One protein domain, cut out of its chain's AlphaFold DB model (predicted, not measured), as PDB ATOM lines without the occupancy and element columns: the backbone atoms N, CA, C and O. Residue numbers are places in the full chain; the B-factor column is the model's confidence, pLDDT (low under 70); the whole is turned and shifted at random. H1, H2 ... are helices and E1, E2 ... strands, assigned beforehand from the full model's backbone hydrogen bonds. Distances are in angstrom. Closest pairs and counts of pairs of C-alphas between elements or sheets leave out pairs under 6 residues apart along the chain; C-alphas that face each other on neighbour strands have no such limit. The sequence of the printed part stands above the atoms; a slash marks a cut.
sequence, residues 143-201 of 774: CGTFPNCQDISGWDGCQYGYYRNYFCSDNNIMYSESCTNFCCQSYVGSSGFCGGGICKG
ATOM      1  N   CYS A 143      -3.724  49.379  22.022       66.56
ATOM      2  CA  CYS A 143      -4.333  49.978  23.208       66.56
ATOM      3  C   CYS A 143      -3.309  50.638  24.139       66.56
ATOM      4  O   CYS A 143      -2.175  50.174  24.250       66.56
ATOM      5  N   GLY A 144      -3.699  51.719  24.817       64.50
ATOM      6  CA  GLY A 144      -2.852  52.447  25.768       64.50
ATOM      7  C   GLY A 144      -2.748  53.945  25.474       64.50
ATOM      8  O   GLY A 144      -3.467  54.498  24.643       64.50
ATOM      9  N   THR A 145      -1.830  54.618  26.169       53.88
ATOM     10  CA  THR A 145      -1.528  56.045  25.967       53.88
ATOM     11  C   THR A 145      -0.121  56.213  25.407       53.88
ATOM     12  O   THR A 145       0.818  55.557  25.858       53.88
ATOM     13  N   PHE A 146       0.040  57.083  24.407       47.12
ATOM     14  CA  PHE A 146       1.333  57.320  23.762       47.12
ATOM     15  C   PHE A 146       2.369  57.842  24.783       47.12
ATOM     16  O   PHE A 146       2.038  58.747  25.551       47.12
ATOM     17  N   PRO A 147       3.619  57.332  24.806       45.59
ATOM     18  CA  PRO A 147       4.246  56.422  23.834       45.59
ATOM     19  C   PRO A 147       4.039  54.917  24.099       45.59
ATOM     20  O   PRO A 147       4.504  54.099  23.311       45.59
ATOM     21  N   ASN A 148       3.347  54.534  25.171       61.34
ATOM     22  CA  ASN A 148       3.221  53.153  25.649       61.34
ATOM     23  C   ASN A 148       2.027  52.400  25.019       61.34
ATOM     24  O   ASN A 148       1.254  51.757  25.729       61.34
ATOM     25  N   CYS A 149       1.852  52.486  23.697       64.94
ATOM     26  CA  CYS A 149       0.837  51.693  22.992       64.94
ATOM     27  C   CYS A 149       1.247  50.204  22.982       64.94
ATOM     28  O   CYS A 149       2.361  49.880  22.573       64.94
ATOM     29  N   GLN A 150       0.353  49.301  23.390       68.62
ATOM     30  CA  GLN A 150       0.532  47.847  23.301       68.62
ATOM     31  C   GLN A 150      -0.264  47.275  22.124       68.62
ATOM     32  O   GLN A 150      -1.435  47.610  21.943       68.62
ATOM     33  N   ASP A 151       0.370  46.402  21.341       76.50
ATOM     34  CA  ASP A 151      -0.277  45.596  20.303       76.50
ATOM     35  C   ASP A 151      -0.922  44.360  20.945       76.50
ATOM     36  O   ASP A 151      -0.243  43.562  21.600       76.50
ATOM     37  N   ILE A 152      -2.238  44.232  20.768       75.44
ATOM     38  CA  ILE A 152      -3.057  43.153  21.340       75.44
ATOM     39  C   ILE A 152      -3.539  42.141  20.290       75.44
ATOM     40  O   ILE A 152      -4.250  41.199  20.628       75.44
ATOM     41  N   SER A 153      -3.112  42.278  19.027       70.69
ATOM     42  CA  SER A 153      -3.611  41.511  17.868       70.69
ATOM     43  C   SER A 153      -3.405  39.986  17.907       70.69
ATOM     44  O   SER A 153      -3.911  39.278  17.037       70.69
ATOM     45  N   GLY A 154      -2.684  39.471  18.906       74.88
ATOM     46  CA  GLY A 154      -2.453  38.040  19.131       74.88
ATOM     47  C   GLY A 154      -2.698  37.565  20.568       74.88
ATOM     48  O   GLY A 154      -2.158  36.529  20.944       74.88
ATOM     49  N   TRP A 155      -3.432  38.326  21.391       84.25
ATOM     50  CA  TRP A 155      -3.660  37.992  22.810       84.25
ATOM     51  C   TRP A 155      -4.872  37.069  23.030       84.25
ATOM     52  O   TRP A 155      -4.990  36.445  24.085       84.25
ATOM     53  N   ASP A 156      -5.747  36.947  22.029       87.06
ATOM     54  CA  ASP A 156      -6.912  36.060  22.042       87.06
ATOM     55  C   ASP A 156      -6.521  34.586  22.196       87.06
ATOM     56  O   ASP A 156      -5.761  34.029  21.399       87.06
ATOM     57  N   GLY A 157      -7.078  33.911  23.204       86.06
ATOM     58  CA  GLY A 157      -6.693  32.533  23.488       86.06
ATOM     59  C   GLY A 157      -7.274  31.933  24.762       86.06
ATOM     60  O   GLY A 157      -8.039  32.552  25.499       86.06
ATOM     61  N   CYS A 158      -6.898  30.680  25.018       84.44
ATOM     62  CA  CYS A 158      -7.286  29.960  26.225       84.44
ATOM     63  C   CYS A 158      -6.417  30.362  27.423       84.44
ATOM     64  O   CYS A 158      -5.211  30.124  27.421       84.44
ATOM     65  N   GLN A 159      -7.041  30.875  28.482       82.88
ATOM     66  CA  GLN A 159      -6.401  31.183  29.757       82.88
ATOM     67  C   GLN A 159      -7.241  30.611  30.907       82.88
ATOM     68  O   GLN A 159      -8.447  30.834  30.972       82.88
ATOM     69  N   TYR A 160      -6.617  29.839  31.802       81.19
ATOM     70  CA  TYR A 160      -7.253  29.253  32.999       81.19
ATOM     71  C   TYR A 160      -8.573  28.484  32.742       81.19
ATOM     72  O   TYR A 160      -9.468  28.467  33.583       81.19
ATOM     73  N   GLY A 161      -8.712  27.855  31.568       81.12
ATOM     74  CA  GLY A 161      -9.911  27.101  31.168       81.12
ATOM     75  C   GLY A 161     -10.945  27.881  30.343       81.12
ATOM     76  O   GLY A 161     -11.884  27.274  29.829       81.12
ATOM     77  N   TYR A 162     -10.758  29.187  30.141       85.06
ATOM     78  CA  TYR A 162     -11.690  30.071  29.430       85.06
ATOM     79  C   TYR A 162     -11.034  30.664  28.182       85.06
ATOM     80  O   TYR A 162      -9.835  30.930  28.174       85.06
ATOM     81  N   TYR A 163     -11.805  30.873  27.117       88.12
ATOM     82  CA  TYR A 163     -11.354  31.613  25.942       88.12
ATOM     83  C   TYR A 163     -11.567  33.105  26.178       88.12
ATOM     84  O   TYR A 163     -12.702  33.536  26.407       88.12
ATOM     85  N   ARG A 164     -10.486  33.884  26.134       90.81
ATOM     86  CA  ARG A 164     -10.505  35.339  26.276       90.81
ATOM     87  C   ARG A 164     -10.335  35.994  24.915       90.81
ATOM     88  O   ARG A 164      -9.455  35.597  24.158       90.81
ATOM     89  N   ASN A 165     -11.180  36.980  24.640       85.81
ATOM     90  CA  ASN A 165     -11.084  37.864  23.484       85.81
ATOM     91  C   ASN A 165     -10.797  39.280  23.997       85.81
ATOM     92  O   ASN A 165     -11.590  39.823  24.774       85.81
ATOM     93  N   TYR A 166      -9.636  39.815  23.630       83.50
ATOM     94  CA  TYR A 166      -9.077  41.069  24.123       83.50
ATOM     95  C   TYR A 166      -9.419  42.228  23.187       83.50
ATOM     96  O   TYR A 166      -9.304  42.125  21.971       83.50
ATOM     97  N   PHE A 167      -9.807  43.362  23.765       78.69
ATOM     98  CA  PHE A 167     -10.172  44.570  23.029       78.69
ATOM     99  C   PHE A 167      -9.794  45.823  23.822       78.69
ATOM    100  O   PHE A 167      -9.578  45.776  25.034       78.69
ATOM    101  N   CYS A 168      -9.714  46.968  23.148       73.06
ATOM    102  CA  CYS A 168      -9.428  48.241  23.806       73.06
ATOM    103  C   CYS A 168     -10.726  48.974  24.177       73.06
ATOM    104  O   CYS A 168     -11.561  49.213  23.309       73.06
ATOM    105  N   SER A 169     -10.876  49.388  25.438       72.12
ATOM    106  CA  SER A 169     -11.919  50.337  25.865       72.12
ATOM    107  C   SER A 169     -11.288  51.426  26.718       72.12
ATOM    108  O   SER A 169     -10.550  51.131  27.655       72.12
ATOM    109  N   ASP A 170     -11.545  52.692  26.387       66.75
ATOM    110  CA  ASP A 170     -11.043  53.860  27.133       66.75
ATOM    111  C   ASP A 170      -9.513  53.870  27.355       66.75
ATOM    112  O   ASP A 170      -9.008  54.415  28.335       66.75
ATOM    113  N   ASN A 171      -8.763  53.299  26.402       63.00
ATOM    114  CA  ASN A 171      -7.307  53.066  26.438       63.00
ATOM    115  C   ASN A 171      -6.823  52.018  27.456       63.00
ATOM    116  O   ASN A 171      -5.615  51.894  27.663       63.00
ATOM    117  N   ASN A 172      -7.731  51.244  28.048       66.75
ATOM    118  CA  ASN A 172      -7.413  50.073  28.857       66.75
ATOM    119  C   ASN A 172      -7.645  48.792  28.050       66.75
ATOM    120  O   ASN A 172      -8.617  48.677  27.298       66.75
ATOM    121  N   ILE A 173      -6.751  47.819  28.227       78.25
ATOM    122  CA  ILE A 173      -6.925  46.479  27.666       78.25
ATOM    123  C   ILE A 173      -8.004  45.778  28.487       78.25
ATOM    124  O   ILE A 173      -7.805  45.468  29.661       78.25
ATOM    125  N   MET A 174      -9.138  45.533  27.847       79.81
ATOM    126  CA  MET A 174     -10.249  44.761  28.380       79.81
ATOM    127  C   MET A 174     -10.260  43.380  27.726       79.81
ATOM    128  O   MET A 174      -9.649  43.166  26.678       79.81
ATOM    129  N   TYR A 175     -10.979  42.434  28.321       84.69
ATOM    130  CA  TYR A 175     -11.322  41.189  27.649       84.69
ATOM    131  C   TYR A 175     -12.751  40.772  27.975       84.69
ATOM    132  O   TYR A 175     -13.275  41.057  29.052       84.69
ATOM    133  N   SER A 176     -13.369  40.058  27.040       83.25
ATOM    134  CA  SER A 176     -14.530  39.218  27.319       83.25
ATOM    135  C   SER A 176     -14.040  37.786  27.507       83.25
ATOM    136  O   SER A 176     -13.138  37.344  26.795       83.25
ATOM    137  N   GLU A 177     -14.587  37.059  28.482       87.06
ATOM    138  CA  GLU A 177     -14.270  35.643  28.671       87.06
ATOM    139  C   GLU A 177     -15.481  34.758  28.390       87.06
ATOM    140  O   GLU A 177     -16.618  35.075  28.734       87.06
ATOM    141  N   SER A 178     -15.223  33.635  27.727       84.81
ATOM    142  CA  SER A 178     -16.227  32.643  27.372       84.81
ATOM    143  C   SER A 178     -15.696  31.248  27.669       84.81
ATOM    144  O   SER A 178     -14.575  30.876  27.326       84.81
ATOM    145  N   CYS A 179     -16.497  30.454  28.359       81.31
ATOM    146  CA  CYS A 179     -16.144  29.087  28.704       81.31
ATOM    147  C   CYS A 179     -16.297  28.182  27.469       81.31
ATOM    148  O   CYS A 179     -17.350  28.170  26.829       81.31
ATOM    149  N   THR A 180     -15.254  27.422  27.119       85.81
ATOM    150  CA  THR A 180     -15.267  26.508  25.964       85.81
ATOM    151  C   THR A 180     -14.682  25.151  26.338       85.81
ATOM    152  O   THR A 180     -13.738  25.063  27.124       85.81
ATOM    153  N   ASN A 181     -15.206  24.072  25.746       82.00
ATOM    154  CA  ASN A 181     -14.686  22.720  25.991       82.00
ATOM    155  C   ASN A 181     -13.195  22.609  25.633       82.00
ATOM    156  O   ASN A 181     -12.444  21.975  26.361       82.00
ATOM    157  N   PHE A 182     -12.757  23.275  24.560       84.94
ATOM    158  CA  PHE A 182     -11.364  23.278  24.107       84.94
ATOM    159  C   PHE A 182     -10.403  23.888  25.145       84.94
ATOM    160  O   PHE A 182      -9.384  23.280  25.486       84.94
ATOM    161  N   CYS A 183     -10.746  25.053  25.705       84.50
ATOM    162  CA  CYS A 183      -9.933  25.665  26.754       84.50
ATOM    163  C   CYS A 183      -9.987  24.861  28.058       84.50
ATOM    164  O   CYS A 183      -8.955  24.700  28.709       84.50
ATOM    165  N   CYS A 184     -11.141  24.282  28.402       81.56
ATOM    166  CA  CYS A 184     -11.264  23.402  29.562       81.56
ATOM    167  C   CYS A 184     -10.393  22.152  29.464       81.56
ATOM    168  O   CYS A 184      -9.663  21.847  30.404       81.56
ATOM    169  N   GLN A 185     -10.414  21.460  28.323       82.94
ATOM    170  CA  GLN A 185      -9.611  20.253  28.103       82.94
ATOM    171  C   GLN A 185      -8.106  20.528  28.183       82.94
ATOM    172  O   GLN A 185      -7.332  19.675  28.614       82.94
ATOM    173  N   SER A 186      -7.703  21.746  27.815       77.94
ATOM    174  CA  SER A 186      -6.320  22.218  27.898       77.94
ATOM    175  C   SER A 186      -5.888  22.610  29.319       77.94
ATOM    176  O   SER A 186      -4.691  22.702  29.571       77.94
ATOM    177  N   TYR A 187      -6.832  22.849  30.240       81.31
ATOM    178  CA  TYR A 187      -6.557  23.323  31.604       81.31
ATOM    179  C   TYR A 187      -6.748  22.245  32.681       81.31
ATOM    180  O   TYR A 187      -5.859  22.052  33.503       81.31
ATOM    181  N   VAL A 188      -7.865  21.507  32.658       74.00
ATOM    182  CA  VAL A 188      -8.168  20.437  33.639       74.00
ATOM    183  C   VAL A 188      -7.971  19.019  33.077       74.00
ATOM    184  O   VAL A 188      -8.361  18.036  33.703       74.00
ATOM    185  N   GLY A 189      -7.352  18.898  31.898       73.75
ATOM    186  CA  GLY A 189      -7.100  17.624  31.221       73.75
ATOM    187  C   GLY A 189      -8.274  17.136  30.362       73.75
ATOM    188  O   GLY A 189      -9.322  17.768  30.274       73.75
ATOM    189  N   SER A 190      -8.101  15.984  29.708       76.12
ATOM    190  CA  SER A 190      -8.988  15.487  28.637       76.12
ATOM    191  C   SER A 190     -10.456  15.246  29.029       76.12
ATOM    192  O   SER A 190     -11.303  15.125  28.146       76.12
ATOM    193  N   SER A 191     -10.771  15.197  30.326       74.50
ATOM    194  CA  SER A 191     -12.131  15.098  30.877       74.50
ATOM    195  C   SER A 191     -12.824  16.452  31.097       74.50
ATOM    196  O   SER A 191     -14.005  16.476  31.443       74.50
ATOM    197  N   GLY A 192     -12.123  17.572  30.899       78.12
ATOM    198  CA  GLY A 192     -12.661  18.916  31.091       78.12
ATOM    199  C   GLY A 192     -13.803  19.258  30.139       78.12
ATOM    200  O   GLY A 192     -13.740  18.978  28.941       78.12
ATOM    201  N   PHE A 193     -14.836  19.923  30.653       83.12
ATOM    202  CA  PHE A 193     -15.918  20.460  29.828       83.12
ATOM    203  C   PHE A 193     -16.494  21.755  30.404       83.12
ATOM    204  O   PHE A 193     -16.386  22.047  31.596       83.12
ATOM    205  N   CYS A 194     -17.128  22.537  29.537       80.88
ATOM    206  CA  CYS A 194     -17.847  23.737  29.917       80.88
ATOM    207  C   CYS A 194     -19.293  23.404  30.308       80.88
ATOM    208  O   CYS A 194     -20.047  22.858  29.501       80.88
ATOM    209  N   GLY A 195     -19.706  23.754  31.528       76.62
ATOM    210  CA  GLY A 195     -21.050  23.472  32.031       76.62
ATOM    211  C   GLY A 195     -21.649  24.659  32.779       76.62
ATOM    212  O   GLY A 195     -21.264  24.931  33.913       76.62
ATOM    213  N   GLY A 196     -22.626  25.337  32.168       76.25
ATOM    214  CA  GLY A 196     -23.277  26.517  32.756       76.25
ATOM    215  C   GLY A 196     -22.393  27.769  32.765       76.25
ATOM    216  O   GLY A 196     -22.466  28.551  33.701       76.25
ATOM    217  N   GLY A 197     -21.520  27.922  31.762       77.12
ATOM    218  CA  GLY A 197     -20.572  29.038  31.674       77.12
ATOM    219  C   GLY A 197     -19.321  28.889  32.545       77.12
ATOM    220  O   GLY A 197     -18.465  29.761  32.491       77.12
ATOM    221  N   ILE A 198     -19.189  27.792  33.298       78.00
ATOM    222  CA  ILE A 198     -18.053  27.511  34.189       78.00
ATOM    223  C   ILE A 198     -17.319  26.257  33.707       78.00
ATOM    224  O   ILE A 198     -17.944  25.275  33.291       78.00
ATOM    225  N   CYS A 199     -15.991  26.291  33.777       77.56
ATOM    226  CA  CYS A 199     -15.134  25.162  33.440       77.56
ATOM    227  C   CYS A 199     -15.134  24.103  34.553       77.56
ATOM    228  O   CYS A 199     -14.914  24.443  35.715       77.56
ATOM    229  N   LYS A 200     -15.392  22.829  34.224       76.06
ATOM    230  CA  LYS A 200     -15.572  21.748  35.211       76.06
ATOM    231  C   LYS A 200     -14.679  20.538  34.940       76.06
ATOM    232  O   LYS A 200     -14.502  20.133  33.791       76.06
ATOM    233  N   GLY A 201     -14.191  19.942  36.027       66.81
ATOM    234  CA  GLY A 201     -13.618  18.594  36.097       66.81
ATOM    235  C   GLY A 201     -14.414  17.715  37.073       66.81
ATOM    236  O   GLY A 201     -15.387  18.172  37.675       66.81
TER     237      GLY A 201
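This is residues 143 to 201 of the 774 residues of the protein "PKD domain-containing protein" of Candidatus Micrarchaeota archaeon RBG_16_49_10 (UniProt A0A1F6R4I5). A long, narrow two-stranded hairpin, E2 and E3, makes most of the length, with the short strand E1 beside E2 near one end and a small head at that same end, made of the helix H1 and the short hairpin E4 and E5. The stretch from residue 143 to 156 has no named element; it turns back near the far end of the long hairpin, at Pro 147, and runs along the hairpin's length toward E1. The printed part has 59 residues, with one named helix and five named strands in the order E1 E2 E3 H1 E4 E5. The sheets are E1 - E2 - E3 and E4 - E5, both antiparallel, and the class is mixed, helices and strands. The whole is loose, with a radius of gyration of the C-alphas of 14.1 A, and is a rod spanning 45 by 18 by 12 A.

E2, residues 162 to 169, is 20.6 A long from first to last C-alpha, and E3, residues 172 to 179, is 22.7 A. E1 is residues 157 to 159, beginning at C-alpha 157 at (-6.693, 32.533, 23.488). H1, residues 181 to 187, is 9.9 A long and begins at C-alpha 181 at (-14.686, 22.720, 25.991). E4 is residues 193 to 195 and E5 residues 198 to 200, ending at C-alpha 200 at (-15.572, 21.748, 35.211).

E1, E2 and E3 form a meander, each strand the antiparallel neighbour of the one before, with E1 and E3 as edge strands. In the hairpin of E2 and E3, at 154 degrees between directions, N 163 and O 178 are 2.8 A apart and N 169 and O 172 are 3.0 A apart, within hydrogen-bond range. In the hairpin of E1 and E2, at 112 degrees, N 159 and O 162 are within range at 2.8 A. H1 is on this sheet at a height of 6.7 A, over none of its strands, but only just: 2 of its C-alphas fall on E1. The closest C-alphas of E1 and H1 are those of Cys 158 and Cys 183, 5.1 A apart. In H1 every O i to N i+4 pair is within hydrogen-bond range. The closest C-alphas of H1 and E4 are those of Asn 181 and Phe 193, 4.6 A apart. In the hairpin of E4 and E5, at 133 degrees, N 195 and O 198 are within range at 2.9 A. The closest C-alphas of E3 and E4 are those of Cys 179 and Cys 194, 5.7 A apart. E1 is apart from E4 and from E5.

The two C-alphas farthest apart are those of Pro 147 and Ser 191, 45.0 A. The printed part has no cut, and the links between its named elements are tight. The mean pLDDT of the printed part is 76.6; residues 143 to 150, 170 to 172 and 201 are under 70.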